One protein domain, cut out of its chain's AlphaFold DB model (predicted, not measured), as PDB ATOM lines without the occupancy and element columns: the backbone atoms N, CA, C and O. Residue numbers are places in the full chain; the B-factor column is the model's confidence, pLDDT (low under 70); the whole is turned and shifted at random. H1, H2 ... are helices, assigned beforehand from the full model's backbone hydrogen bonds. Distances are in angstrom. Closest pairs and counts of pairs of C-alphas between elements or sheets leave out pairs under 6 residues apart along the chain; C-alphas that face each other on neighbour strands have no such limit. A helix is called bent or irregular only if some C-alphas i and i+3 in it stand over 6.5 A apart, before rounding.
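Overview. This is residues 46 to 66, 83 to 122 and 185 to 220 of the 227 residues of the protein "Hypothetical protein" of Haptolina brevifila (UniProt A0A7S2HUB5). Two long helices, H1 and H2, make a V that closes where the first part of H1 meets the last part of H2, and a helical hairpin of H3 and H4 packs over one side of this V. The other end of H2 sticks out as an arm, with residues 84 to 91 and 93 to 99 standing free. The printed part has 97 residues, with four named helices in the order H1, H2, H3, H4 and no named strand; its class is all helix. The whole is loose, with a radius of gyration of the C-alphas of 15.5 A and spans of 54 by 36 by 26 A.

Along the chain. H1 is residues 47 to 66, 31.7 A long, from C-alpha 47 at (-35.686, -31.292, -1.732); it is irregular, with C-alphas 62 and 65 7.3 A apart. H2 is residues 86 to 117, 44.0 A long. H3 is residues 185 to 196, 16.4 A, and H4 is residues 201 to 214, 20.0 A, ending at C-alpha 214 at (-26.673, -25.626, -9.584).

Arrangement. H1, with residues 47 to 54 alone, touches residues 111 to 116 of H2; the closest C-alphas, of Arg 50 and Ala 115, are 4.8 A apart. They run opposite ways at a steep tilt of 36 degrees, only just past shallow. H4 touches H1 at a shallow tilt of 20 degrees, opposite ways, closest at the C-alphas of Thr 58 and Val 202, 6.0 A. H2 touches H3 at a steep tilt of 52 degrees, closest at the C-alphas of Gly 109 and Ala 187, 4.1 A. H1 and H3 are apart. Every O i to N i+4 pair is within hydrogen-bond range in H3 and H4, against 9 of 16 in H1 and 25 of 28 in H2.

Size, cuts and confidence. The C-alphas farthest apart, of Thr 46 and Ser 84, are 53.7 A apart. Residues 67 to 82 and 123 to 184 are not printed, with C-alpha gaps of 29.3 A and 22.0 A. The link from H3 to H4 is tight. Confidence is under 70 at residues 83 to 84, 119 to 122 and 217 to 220.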
ATOM      1  N   THR A  46     -38.339 -32.757   2.074       80.12
ATOM      2  CA  THR A  46     -37.193 -33.192   1.271       80.12
ATOM      3  C   THR A  46     -37.099 -32.414  -0.049       80.12
ATOM      4  O   THR A  46     -38.106 -32.191  -0.729       80.12
ATOM      5  N   PRO A  47     -35.887 -32.012  -0.474       80.62
ATOM      6  CA  PRO A  47     -35.686 -31.292  -1.732       80.62
ATOM      7  C   PRO A  47     -36.184 -32.075  -2.958       80.62
ATOM      8  O   PRO A  47     -36.719 -31.492  -3.899       80.62
ATOM      9  N   ARG A  48     -36.050 -33.407  -2.933       85.88
ATOM     10  CA  ARG A  48     -36.474 -34.303  -4.021       85.88
ATOM     11  C   ARG A  48     -37.993 -34.351  -4.171       85.88
ATOM     12  O   ARG A  48     -38.496 -34.286  -5.292       85.88
ATOM     13  N   ALA A  49     -38.726 -34.411  -3.061       86.19
ATOM     14  CA  ALA A  49     -40.182 -34.403  -3.093       86.19
ATOM     15  C   ALA A  49     -40.728 -33.068  -3.613       86.19
ATOM     16  O   ALA A  49     -41.632 -33.070  -4.441       86.19
ATOM     17  N   ARG A  50     -40.134 -31.931  -3.228       87.06
ATOM     18  CA  ARG A  50     -40.540 -30.609  -3.738       87.06
ATOM     19  C   ARG A  50     -40.323 -30.459  -5.244       87.06
ATOM     20  O   ARG A  50     -41.202 -29.963  -5.942       87.06
ATOM     21  N   VAL A  51     -39.190 -30.938  -5.756       88.50
ATOM     22  CA  VAL A  51     -38.924 -30.990  -7.206       88.50
ATOM     23  C   VAL A  51     -39.936 -31.894  -7.912       88.50
ATOM     24  O   VAL A  51     -40.488 -31.509  -8.940       88.50
ATOM     25  N   SER A  52     -40.239 -33.059  -7.334       89.75
ATOM     26  CA  SER A  52     -41.235 -33.984  -7.886       89.75
ATOM     27  C   SER A  52     -42.627 -33.349  -7.927       89.75
ATOM     28  O   SER A  52     -43.303 -33.423  -8.946       89.75
ATOM     29  N   LEU A  53     -43.030 -32.643  -6.866       88.75
ATOM     30  CA  LEU A  53     -44.289 -31.897  -6.812       88.75
ATOM     31  C   LEU A  53     -44.336 -30.762  -7.843       88.75
ATOM     32  O   LEU A  53     -45.365 -30.577  -8.484       88.75
ATOM     33  N   ALA A  54     -43.233 -30.039  -8.062       88.19
ATOM     34  CA  ALA A  54     -43.158 -29.011  -9.103       88.19
ATOM     35  C   ALA A  54     -43.294 -29.602 -10.522       88.19
ATOM     36  O   ALA A  54     -43.960 -29.016 -11.380       88.19
ATOM     37  N   MET A  55     -42.721 -30.786 -10.761       91.38
ATOM     38  CA  MET A  55     -42.893 -31.525 -12.018       91.38
ATOM     39  C   MET A  55     -44.326 -32.043 -12.183       91.38
ATOM     40  O   MET A  55     -44.908 -31.911 -13.255       91.38
ATOM     41  N   LEU A  56     -44.942 -32.557 -11.116       90.62
ATOM     42  CA  LEU A  56     -46.348 -32.970 -11.127       90.62
ATOM     43  C   LEU A  56     -47.287 -31.785 -11.385       90.62
ATOM     44  O   LEU A  56     -48.202 -31.898 -12.191       90.62
ATOM     45  N   ALA A  57     -47.023 -30.624 -10.781       88.31
ATOM     46  CA  ALA A  57     -47.786 -29.400 -11.025       88.31
ATOM     47  C   ALA A  57     -47.667 -28.902 -12.478       88.31
ATOM     48  O   ALA A  57     -48.562 -28.222 -12.977       88.31
ATOM     49  N   THR A  58     -46.581 -29.251 -13.175       88.12
ATOM     50  CA  THR A  58     -46.388 -28.935 -14.597       88.12
ATOM     51  C   THR A  58     -46.818 -30.060 -15.544       88.12
ATOM     52  O   THR A  58     -46.992 -29.807 -16.735       88.12
ATOM     53  N   ALA A  59     -47.094 -31.266 -15.047       88.69
ATOM     54  CA  ALA A  59     -47.528 -32.406 -15.854       88.69
ATOM     55  C   ALA A  59     -48.800 -32.166 -16.694       88.69
ATOM     56  O   ALA A  59     -48.830 -32.652 -17.828       88.69
ATOM     57  N   PRO A  60     -49.813 -31.380 -16.254       89.81
ATOM     58  CA  PRO A  60     -50.977 -31.078 -17.093       89.81
ATOM     59  C   PRO A  60     -50.619 -30.469 -18.456       89.81
ATOM     60  O   PRO A  60     -51.354 -30.642 -19.427       89.81
ATOM     61  N   TRP A  61     -49.462 -29.806 -18.569       85.75
ATOM     62  CA  TRP A  61     -48.988 -29.243 -19.832       85.75
ATOM     63  C   TRP A  61     -48.591 -30.301 -20.871       85.75
ATOM     64  O   TRP A  61     -48.557 -29.969 -22.055       85.75
ATOM     65  N   LEU A  62     -48.361 -31.564 -20.484       87.69
ATOM     66  CA  LEU A  62     -48.147 -32.672 -21.430       87.69
ATOM     67  C   LEU A  62     -49.399 -32.945 -22.269       87.69
ATOM     68  O   LEU A  62     -49.300 -33.231 -23.459       87.69
ATOM     69  N   TRP A  63     -50.582 -32.764 -21.679       88.31
ATOM     70  CA  TRP A  63     -51.861 -32.906 -22.376       88.31
ATOM     71  C   TRP A  63     -52.294 -31.652 -23.129       88.31
ATOM     72  O   TRP A  63     -53.374 -31.635 -23.715       88.31
ATOM     73  N   ARG A  64     -51.466 -30.601 -23.192       83.06
ATOM     74  CA  ARG A  64     -51.807 -29.365 -23.913       83.06
ATOM     75  C   ARG A  64     -52.203 -29.625 -25.369       83.06
ATOM     76  O   ARG A  64     -53.063 -28.917 -25.879       83.06
ATOM     77  N   GLY A  65     -51.595 -30.618 -26.022       78.94
ATOM     78  CA  GLY A  65     -51.910 -30.992 -27.403       78.94
ATOM     79  C   GLY A  65     -53.316 -31.573 -27.600       78.94
ATOM     80  O   GLY A  65     -53.838 -31.499 -28.704       78.94
ATOM     81  N   ALA A  66     -53.947 -32.096 -26.541       84.50
ATOM     82  CA  ALA A  66     -55.313 -32.620 -26.595       84.50
ATOM     83  C   ALA A  66     -56.376 -31.509 -26.620       84.50
ATOM     84  O   ALA A  66     -57.526 -31.758 -26.975       84.50
ATOM     85  N   GLY A  83     -57.817  -5.655 -34.972       54.41
ATOM     86  CA  GLY A  83     -56.874  -4.546 -34.747       54.41
ATOM     87  C   GLY A  83     -57.038  -3.272 -35.587       54.41
ATOM     88  O   GLY A  83     -56.026  -2.734 -36.043       54.41
ATOM     89  N   SER A  84     -58.257  -2.756 -35.758       59.62
ATOM     90  CA  SER A  84     -58.502  -1.507 -36.503       59.62
ATOM     91  C   SER A  84     -57.924  -0.256 -35.830       59.62
ATOM     92  O   SER A  84     -57.521   0.666 -36.530       59.62
ATOM     93  N   THR A  85     -57.807  -0.224 -34.496       70.62
ATOM     94  CA  THR A  85     -57.272   0.946 -33.779       70.62
ATOM     95  C   THR A  85     -55.921   0.665 -33.106       70.62
ATOM     96  O   THR A  85     -55.703  -0.423 -32.552       70.62
ATOM     97  N   PRO A  86     -54.992   1.641 -33.105       78.88
ATOM     98  CA  PRO A  86     -53.694   1.511 -32.436       78.88
ATOM     99  C   PRO A  86     -53.840   1.247 -30.930       78.88
ATOM    100  O   PRO A  86     -53.051   0.494 -30.359       78.88
ATOM    101  N   LEU A  87     -54.902   1.773 -30.308       76.69
ATOM    102  CA  LEU A  87     -55.230   1.541 -28.902       76.69
ATOM    103  C   LEU A  87     -55.517   0.060 -28.605       76.69
ATOM    104  O   LEU A  87     -54.955  -0.495 -27.665       76.69
ATOM    105  N   ILE A  88     -56.329  -0.615 -29.427       75.50
ATOM    106  CA  ILE A  88     -56.636  -2.044 -29.235       75.50
ATOM    107  C   ILE A  88     -55.363  -2.890 -29.367       75.50
ATOM    108  O   ILE A  88     -55.143  -3.809 -28.577       75.50
ATOM    109  N   ARG A  89     -54.482  -2.555 -30.319       76.31
ATOM    110  CA  ARG A  89     -53.188  -3.240 -30.484       76.31
ATOM    111  C   ARG A  89     -52.279  -3.039 -29.270       76.31
ATOM    112  O   ARG A  89     -51.633  -3.995 -28.839       76.31
ATOM    113  N   LEU A  90     -52.238  -1.826 -28.714       81.19
ATOM    114  CA  LEU A  90     -51.477  -1.512 -27.505       81.19
ATOM    115  C   LEU A  90     -51.994  -2.305 -26.299       81.19
ATOM    116  O   LEU A  90     -51.223  -3.032 -25.676       81.19
ATOM    117  N   LEU A  91     -53.298  -2.231 -26.019       77.75
ATOM    118  CA  LEU A  91     -53.937  -2.961 -24.918       77.75
ATOM    119  C   LEU A  91     -53.702  -4.468 -25.032       77.75
ATOM    120  O   LEU A  91     -53.396  -5.139 -24.046       77.75
ATOM    121  N   TYR A  92     -53.766  -4.997 -26.254       76.56
ATOM    122  CA  TYR A  92     -53.480  -6.398 -26.506       76.56
ATOM    123  C   TYR A  92     -52.024  -6.769 -26.175       76.56
ATOM    124  O   TYR A  92     -51.763  -7.774 -25.509       76.56
ATOM    125  N   ARG A  93     -51.053  -5.955 -26.617       81.25
ATOM    126  CA  ARG A  93     -49.634  -6.168 -26.295       81.25
ATOM    127  C   ARG A  93     -49.403  -6.117 -24.791       81.25
ATOM    128  O   ARG A  93     -48.702  -6.986 -24.281       81.25
ATOM    129  N   LEU A  94     -50.005  -5.165 -24.083       81.44
ATOM    130  CA  LEU A  94     -49.896  -5.062 -22.626       81.44
ATOM    131  C   LEU A  94     -50.424  -6.324 -21.934       81.44
ATOM    132  O   LEU A  94     -49.694  -6.936 -21.156       81.44
ATOM    133  N   LYS A  95     -51.620  -6.802 -22.308       80.56
ATOM    134  CA  LYS A  95     -52.191  -8.050 -21.766       80.56
ATOM    135  C   LYS A  95     -51.287  -9.262 -22.025       80.56
ATOM    136  O   LYS A  95     -51.135 -10.130 -21.167       80.56
ATOM    137  N   LYS A  96     -50.626  -9.316 -23.186       84.06
ATOM    138  CA  LYS A  96     -49.646 -10.369 -23.492       84.06
ATOM    139  C   LYS A  96     -48.414 -10.303 -22.580       84.06
ATOM    140  O   LYS A  96     -47.966 -11.351 -22.118       84.06
ATOM    141  N   HIS A  97     -47.864  -9.115 -22.320       83.81
ATOM    142  CA  HIS A  97     -46.721  -8.957 -21.410       83.81
ATOM    143  C   HIS A  97     -47.102  -9.317 -19.974       83.81
ATOM    144  O   HIS A  97     -46.362 -10.049 -19.320       83.81
ATOM    145  N   GLN A  98     -48.288  -8.900 -19.528       84.81
ATOM    146  CA  GLN A  98     -48.846  -9.289 -18.236       84.81
ATOM    147  C   GLN A  98     -48.906 -10.818 -18.093       84.81
ATOM    148  O   GLN A  98     -48.462 -11.364 -17.086       84.81
ATOM    149  N   TYR A  99     -49.392 -11.522 -19.121       85.31
ATOM    150  CA  TYR A  99     -49.428 -12.985 -19.130       85.31
ATOM    151  C   TYR A  99     -48.031 -13.618 -19.053       85.31
ATOM    152  O   TYR A  99     -47.832 -14.579 -18.311       85.31
ATOM    153  N   LEU A 100     -47.056 -13.096 -19.804       88.38
ATOM    154  CA  LEU A 100     -45.685 -13.616 -19.790       88.38
ATOM    155  C   LEU A 100     -45.019 -13.429 -18.425       88.38
ATOM    156  O   LEU A 100     -44.423 -14.374 -17.911       88.38
ATOM    157  N   LEU A 101     -45.156 -12.244 -17.828       86.94
ATOM    158  CA  LEU A 101     -44.619 -11.952 -16.501       86.94
ATOM    159  C   LEU A 101     -45.251 -12.872 -15.457       86.94
ATOM    160  O   LEU A 101     -44.544 -13.537 -14.704       86.94
ATOM    161  N   TYR A 102     -46.576 -12.990 -15.481       87.94
ATOM    162  CA  TYR A 102     -47.304 -13.895 -14.604       87.94
ATOM    163  C   TYR A 102     -46.810 -15.347 -14.729       87.94
ATOM    164  O   TYR A 102     -46.440 -15.975 -13.738       87.94
ATOM    165  N   LYS A 103     -46.736 -15.872 -15.955       89.50
ATOM    166  CA  LYS A 103     -46.339 -17.260 -16.208       89.50
ATOM    167  C   LYS A 103     -44.899 -17.543 -15.768       89.50
ATOM    168  O   LYS A 103     -44.638 -18.567 -15.143       89.50
ATOM    169  N   HIS A 104     -43.955 -16.672 -16.106       91.19
ATOM    170  CA  HIS A 104     -42.536 -16.977 -15.908       91.19
ATOM    171  C   HIS A 104     -42.014 -16.591 -14.529       91.19
ATOM    172  O   HIS A 104     -41.186 -17.317 -13.987       91.19
ATOM    173  N   PHE A 105     -42.526 -15.518 -13.931       90.06
ATOM    174  CA  PHE A 105     -42.062 -15.056 -12.625       90.06
ATOM    175  C   PHE A 105     -42.921 -15.630 -11.501       90.06
ATOM    176  O   PHE A 105     -42.406 -16.306 -10.615       90.06
ATOM    177  N   LEU A 106     -44.238 -15.430 -11.564       88.50
ATOM    178  CA  LEU A 106     -45.134 -15.792 -10.463       88.50
ATOM    179  C   LEU A 106     -45.546 -17.265 -10.458       88.50
ATOM    180  O   LEU A 106     -45.835 -17.796  -9.392       88.50
ATOM    181  N   LEU A 107     -45.568 -17.932 -11.614       89.38
ATOM    182  CA  LEU A 107     -45.879 -19.361 -11.689       89.38
ATOM    183  C   LEU A 107     -44.602 -20.211 -11.738       89.38
ATOM    184  O   LEU A 107     -44.294 -20.917 -10.782       89.38
ATOM    185  N   HIS A 108     -43.826 -20.153 -12.823       89.31
ATOM    186  CA  HIS A 108     -42.639 -21.006 -12.971       89.31
ATOM    187  C   HIS A 108     -41.487 -20.598 -12.044       89.31
ATOM    188  O   HIS A 108     -40.894 -21.462 -11.401       89.31
ATOM    189  N   GLY A 109     -41.190 -19.300 -11.944       88.25
ATOM    190  CA  GLY A 109     -40.149 -18.769 -11.065       88.25
ATOM    191  C   GLY A 109     -40.429 -19.071  -9.595       88.25
ATOM    192  O   GLY A 109     -39.555 -19.585  -8.896       88.25
ATOM    193  N   LEU A 110     -41.664 -18.842  -9.141       88.31
ATOM    194  CA  LEU A 110     -42.080 -19.177  -7.780       88.31
ATOM    195  C   LEU A 110     -42.012 -20.685  -7.512       88.31
ATOM    196  O   LEU A 110     -41.418 -21.096  -6.517       88.31
ATOM    197  N   ASN A 111     -42.531 -21.518  -8.420       90.06
ATOM    198  CA  ASN A 111     -42.458 -22.976  -8.285       90.06
ATOM    199  C   ASN A 111     -41.008 -23.472  -8.216       90.06
ATOM    200  O   ASN A 111     -40.703 -24.348  -7.411       90.06
ATOM    201  N   ALA A 112     -40.106 -22.908  -9.024       89.00
ATOM    202  CA  ALA A 112     -38.687 -23.249  -8.987       89.00
ATOM    203  C   ALA A 112     -38.020 -22.812  -7.673       89.00
ATOM    204  O   ALA A 112     -37.266 -23.587  -7.086       89.00
ATOM    205  N   SER A 113     -38.343 -21.614  -7.180       88.25
ATOM    206  CA  SER A 113     -37.812 -21.082  -5.915       88.25
ATOM    207  C   SER A 113     -38.238 -21.960  -4.732       88.25
ATOM    208  O   SER A 113     -37.399 -22.461  -3.988       88.25
ATOM    209  N   VAL A 114     -39.533 -22.282  -4.631       86.75
ATOM    210  CA  VAL A 114     -40.067 -23.180  -3.591       86.75
ATOM    211  C   VAL A 114     -39.496 -24.599  -3.729       86.75
ATOM    212  O   VAL A 114     -39.184 -25.252  -2.728       86.75
ATOM    213  N   ALA A 115     -39.310 -25.091  -4.956       87.56
ATOM    214  CA  ALA A 115     -38.749 -26.417  -5.190       87.56
ATOM    215  C   ALA A 115     -37.303 -26.552  -4.694       87.56
ATOM    216  O   ALA A 115     -36.937 -27.611  -4.176       87.56
ATOM    217  N   VAL A 116     -36.485 -25.503  -4.838       84.62
ATOM    218  CA  VAL A 116     -35.068 -25.511  -4.450       84.62
ATOM    219  C   VAL A 116     -34.886 -25.122  -2.989       84.62
ATOM    220  O   VAL A 116     -34.428 -25.954  -2.197       84.62
ATOM    221  N   ASP A 117     -35.320 -23.925  -2.615       79.19
ATOM    222  CA  ASP A 117     -35.018 -23.316  -1.314       79.19
ATOM    223  C   ASP A 117     -35.972 -23.822  -0.228       79.19
ATOM    224  O   ASP A 117     -35.593 -24.000   0.928       79.19
ATOM    225  N   GLY A 118     -37.192 -24.179  -0.633       74.06
ATOM    226  CA  GLY A 118     -38.233 -24.674   0.259       74.06
ATOM    227  C   GLY A 118     -39.071 -23.545   0.815       74.06
ATOM    228  O   GLY A 118     -38.918 -22.385   0.448       74.06
ATOM    229  N   LEU A 119     -39.981 -23.896   1.712       69.00
ATOM    230  CA  LEU A 119     -40.733 -22.921   2.492       69.00
ATOM    231  C   LEU A 119     -39.829 -22.411   3.626       69.00
ATOM    232  O   LEU A 119     -40.031 -22.782   4.775       69.00
ATOM    233  N   GLN A 120     -38.785 -21.632   3.305       56.69
ATOM    234  CA  GLN A 120     -37.914 -21.027   4.332       56.69
ATOM    235  C   GLN A 120     -38.716 -20.101   5.257       56.69
ATOM    236  O   GLN A 120     -38.485 -20.046   6.460       56.69
ATOM    237  N   THR A 121     -39.730 -19.448   4.696       58.84
ATOM    238  CA  THR A 121     -40.878 -18.898   5.412       58.84
ATOM    239  C   THR A 121     -42.122 -19.678   4.995       58.84
ATOM    240  O   THR A 121     -42.188 -20.169   3.861       58.84
ATOM    241  N   PRO A 122     -43.135 -19.816   5.865       67.75
ATOM    242  CA  PRO A 122     -44.389 -20.449   5.494       67.75
ATOM    243  C   PRO A 122     -45.146 -19.524   4.523       67.75
ATOM    244  O   PRO A 122     -46.072 -18.807   4.887       67.75
ATOM    245  N   ILE A 185     -33.143 -15.375 -11.384       88.88
ATOM    246  CA  ILE A 185     -32.395 -16.137 -12.400       88.88
ATOM    247  C   ILE A 185     -33.229 -17.303 -12.974       88.88
ATOM    248  O   ILE A 185     -33.370 -17.371 -14.197       88.88
ATOM    249  N   PRO A 186     -33.857 -18.183 -12.161       88.50
ATOM    250  CA  PRO A 186     -34.761 -19.216 -12.675       88.50
ATOM    251  C   PRO A 186     -35.959 -18.657 -13.457       88.50
ATOM    252  O   PRO A 186     -36.356 -19.242 -14.466       88.50
ATOM    253  N   ALA A 187     -36.521 -17.517 -13.032       89.75
ATOM    254  CA  ALA A 187     -37.631 -16.867 -13.730       89.75
ATOM    255  C   ALA A 187     -37.222 -16.364 -15.126       89.75
ATOM    256  O   ALA A 187     -37.903 -16.649 -16.115       89.75
ATOM    257  N   LEU A 188     -36.075 -15.682 -15.229       91.31
ATOM    258  CA  LEU A 188     -35.517 -15.222 -16.503       91.31
ATOM    259  C   LEU A 188     -35.131 -16.389 -17.414       91.31
ATOM    260  O   LEU A 188     -35.398 -16.341 -18.613       91.31
ATOM    261  N   LEU A 189     -34.573 -17.465 -16.854       91.69
ATOM    262  CA  LEU A 189     -34.260 -18.669 -17.619       91.69
ATOM    263  C   LEU A 189     -35.533 -19.324 -18.171       91.69
ATOM    264  O   LEU A 189     -35.567 -19.710 -19.338       91.69
ATOM    265  N   SER A 190     -36.603 -19.399 -17.371       91.88
ATOM    266  CA  SER A 190     -37.912 -19.880 -17.832       91.88
ATOM    267  C   SER A 190     -38.454 -19.027 -18.981       91.88
ATOM    268  O   SER A 190     -38.961 -19.567 -19.968       91.88
ATOM    269  N   LEU A 191     -38.323 -17.701 -18.875       91.62
ATOM    270  CA  LEU A 191     -38.740 -16.765 -19.915       91.62
ATOM    271  C   LEU A 191     -37.935 -16.969 -21.209       91.62
ATOM    272  O   LEU A 191     -38.527 -17.105 -22.280       91.62
ATOM    273  N   ALA A 192     -36.606 -17.045 -21.111       92.75
ATOM    274  CA  ALA A 192     -35.717 -17.262 -22.250       92.75
ATOM    275  C   ALA A 192     -36.007 -18.598 -22.953       92.75
ATOM    276  O   ALA A 192     -36.175 -18.635 -24.173       92.75
ATOM    277  N   LEU A 193     -36.162 -19.682 -22.186       90.38
ATOM    278  CA  LEU A 193     -36.500 -21.006 -22.716       90.38
ATOM    279  C   LEU A 193     -37.869 -21.039 -23.402       90.38
ATOM    280  O   LEU A 193     -38.056 -21.770 -24.369       90.38
ATOM    281  N   ASN A 194     -38.831 -20.235 -22.956       89.56
ATOM    282  CA  ASN A 194     -40.132 -20.141 -23.618       89.56
ATOM    283  C   ASN A 194     -40.060 -19.435 -24.982       89.56
ATOM    284  O   ASN A 194     -40.864 -19.748 -25.864       89.56
ATOM    285  N   PHE A 195     -39.102 -18.523 -25.179       88.62
ATOM    286  CA  PHE A 195     -38.859 -17.897 -26.481       88.62
ATOM    287  C   PHE A 195     -38.046 -18.785 -27.428       88.62
ATOM    288  O   PHE A 195     -38.332 -18.786 -28.624       88.62
ATOM    289  N   THR A 196     -37.089 -19.566 -26.921       91.25
ATOM    290  CA  THR A 196     -36.246 -20.447 -27.752       91.25
ATOM    291  C   THR A 196     -36.883 -21.811 -28.024       91.25
ATOM    292  O   THR A 196     -36.771 -22.339 -29.126       91.25
ATOM    293  N   ARG A 197     -37.587 -22.386 -27.041       86.69
ATOM    294  CA  ARG A 197     -38.175 -23.737 -27.073       86.69
ATOM    295  C   ARG A 197     -39.658 -23.700 -26.714       86.69
ATOM    296  O   ARG A 197     -40.102 -24.225 -25.687       86.69
ATOM    297  N   ARG A 198     -40.450 -23.059 -27.569       82.25
ATOM    298  CA  ARG A 198     -41.895 -22.912 -27.359       82.25
ATOM    299  C   ARG A 198     -42.608 -24.271 -27.390       82.25
ATOM    300  O   ARG A 198     -42.320 -25.105 -28.236       82.25
ATOM    301  N   GLY A 199     -43.575 -24.470 -26.490       81.00
ATOM    302  CA  GLY A 199     -44.391 -25.695 -26.426       81.00
ATOM    303  C   GLY A 199     -43.784 -26.825 -25.590       81.00
ATOM    304  O   GLY A 199     -44.475 -27.786 -25.275       81.00
ATOM    305  N   HIS A 200     -42.536 -26.673 -25.152       86.44
ATOM    306  CA  HIS A 200     -41.799 -27.659 -24.367       86.44
ATOM    307  C   HIS A 200     -41.800 -27.325 -22.862       86.44
ATOM    308  O   HIS A 200     -40.764 -27.358 -22.205       86.44
ATOM    309  N   GLU A 201     -42.966 -26.980 -22.306       86.38
ATOM    310  CA  GLU A 201     -43.105 -26.423 -20.945       86.38
ATOM    311  C   GLU A 201     -42.510 -27.328 -19.857       86.38
ATOM    312  O   GLU A 201     -41.773 -26.852 -18.998       86.38
ATOM    313  N   VAL A 202     -42.766 -28.639 -19.924       89.44
ATOM    314  CA  VAL A 202     -42.298 -29.596 -18.908       89.44
ATOM    315  C   VAL A 202     -40.785 -29.785 -18.963       89.44
ATOM    316  O   VAL A 202     -40.122 -29.725 -17.930       89.44
ATOM    317  N   SER A 203     -40.204 -29.944 -20.157       91.12
ATOM    318  CA  SER A 203     -38.744 -30.035 -20.278       91.12
ATOM    319  C   SER A 203     -38.059 -28.710 -19.944       91.12
ATOM    320  O   SER A 203     -36.981 -28.719 -19.358       91.12
ATOM    321  N   ASN A 204     -38.680 -27.570 -20.265       92.69
ATOM    322  CA  ASN A 204     -38.164 -26.259 -19.882       92.69
ATOM    323  C   ASN A 204     -38.171 -26.110 -18.356       92.69
ATOM    324  O   ASN A 204     -37.178 -25.663 -17.792       92.69
ATOM    325  N   MET A 205     -39.239 -26.546 -17.678       91.25
ATOM    326  CA  MET A 205     -39.299 -26.553 -16.217       91.25
ATOM    327  C   MET A 205     -38.228 -27.466 -15.606       91.25
ATOM    328  O   MET A 205     -37.568 -27.062 -14.652       91.25
ATOM    329  N   ALA A 206     -37.987 -28.650 -16.178       92.19
ATOM    330  CA  ALA A 206     -36.922 -29.547 -15.722       92.19
ATOM    331  C   ALA A 206     -35.530 -28.892 -15.815       92.19
ATOM    332  O   ALA A 206     -34.752 -28.961 -14.863       92.19
ATOM    333  N   ILE A 207     -35.237 -28.200 -16.924       92.00
ATOM    334  CA  ILE A 207     -33.981 -27.452 -17.105       92.00
ATOM    335  C   ILE A 207     -33.880 -26.306 -16.094       92.00
ATOM    336  O   ILE A 207     -32.831 -26.129 -15.482       92.00
ATOM    337  N   VAL A 208     -34.963 -25.551 -15.884       92.31
ATOM    338  CA  VAL A 208     -34.998 -24.456 -14.902       92.31
ATOM    339  C   VAL A 208     -34.739 -24.978 -13.492       92.31
ATOM    340  O   VAL A 208     -33.953 -24.379 -12.765       92.31
ATOM    341  N   LEU A 209     -35.346 -26.103 -13.108       91.06
ATOM    342  CA  LEU A 209     -35.143 -26.730 -11.801       91.06
ATOM    343  C   LEU A 209     -33.705 -27.227 -11.623       91.06
ATOM    344  O   LEU A 209     -33.121 -27.023 -10.559       91.06
ATOM    345  N   LEU A 210     -33.121 -27.839 -12.657       90.75
ATOM    346  CA  LEU A 210     -31.725 -28.278 -12.637       90.75
ATOM    347  C   LEU A 210     -30.769 -27.083 -12.518       90.75
ATOM    348  O   LEU A 210     -29.894 -27.077 -11.659       90.75
ATOM    349  N   ALA A 211     -30.973 -26.038 -13.319       89.50
ATOM    350  CA  ALA A 211     -30.166 -24.823 -13.264       89.50
ATOM    351  C   ALA A 211     -30.302 -24.106 -11.910       89.50
ATOM    352  O   ALA A 211     -29.304 -23.702 -11.321       89.50
ATOM    353  N   ALA A 212     -31.519 -24.004 -11.368       87.88
ATOM    354  CA  ALA A 212     -31.774 -23.387 -10.069       87.88
ATOM    355  C   ALA A 212     -31.097 -24.136  -8.905       87.88
ATOM    356  O   ALA A 212     -30.750 -23.512  -7.903       87.88
ATOM    357  N   ARG A 213     -30.895 -25.456  -9.037       85.62
ATOM    358  CA  ARG A 213     -30.140 -26.283  -8.080       85.62
ATOM    359  C   ARG A 213     -28.634 -26.065  -8.151       85.62
ATOM    360  O   ARG A 213     -27.978 -26.159  -7.121       85.62
ATOM    361  N   LEU A 214     -28.104 -25.835  -9.351       86.56
ATOM    362  CA  LEU A 214     -26.673 -25.626  -9.584       86.56
ATOM    363  C   LEU A 214     -26.229 -24.201  -9.235       86.56
ATOM    364  O   LEU A 214     -25.069 -23.983  -8.899       86.56
ATOM    365  N   LEU A 215     -27.141 -23.232  -9.314       82.62
ATOM    366  CA  LEU A 215     -26.861 -21.845  -8.966       82.62
ATOM    367  C   LEU A 215     -26.848 -21.648  -7.443       82.62
ATOM    368  O   LEU A 215     -27.806 -22.069  -6.779       82.62
ATOM    369  N   PRO A 216     -25.841 -20.940  -6.894       72.56
ATOM    370  CA  PRO A 216     -25.798 -20.635  -5.472       72.56
ATOM    371  C   PRO A 216     -27.060 -19.866  -5.045       72.56
ATOM    372  O   PRO A 216     -27.661 -19.155  -5.869       72.56
ATOM    373  N   PRO A 217     -27.509 -20.023  -3.786       67.06
ATOM    374  CA  PRO A 217     -28.569 -19.183  -3.245       67.06
ATOM    375  C   PRO A 217     -28.115 -17.728  -3.379       67.06
ATOM    376  O   PRO A 217     -27.028 -17.361  -2.945       67.06
ATOM    377  N   VAL A 218     -28.906 -16.925  -4.085       62.25
ATOM    378  CA  VAL A 218     -28.628 -15.496  -4.235       62.25
ATOM    379  C   VAL A 218     -29.270 -14.827  -3.034       62.25
ATOM    380  O   VAL A 218     -30.472 -15.003  -2.835       62.25
ATOM    381  N   ASP A 219     -28.490 -14.084  -2.251       55.00
ATOM    382  CA  ASP A 219     -29.011 -13.317  -1.123       55.00
ATOM    383  C   ASP A 219     -30.192 -12.454  -1.589       55.00
ATOM    384  O   ASP A 219     -30.090 -11.714  -2.574       55.00
ATOM    385  N   HIS A 220     -31.324 -12.561  -0.887       53.56
ATOM    386  CA  HIS A 220     -32.642 -11.991  -1.215       53.56
ATOM    387  C   HIS A 220     -32.693 -10.445  -1.321       53.56
ATOM    388  O   HIS A 220     -33.766  -9.853  -1.362       53.56
TER     389      HIS A 220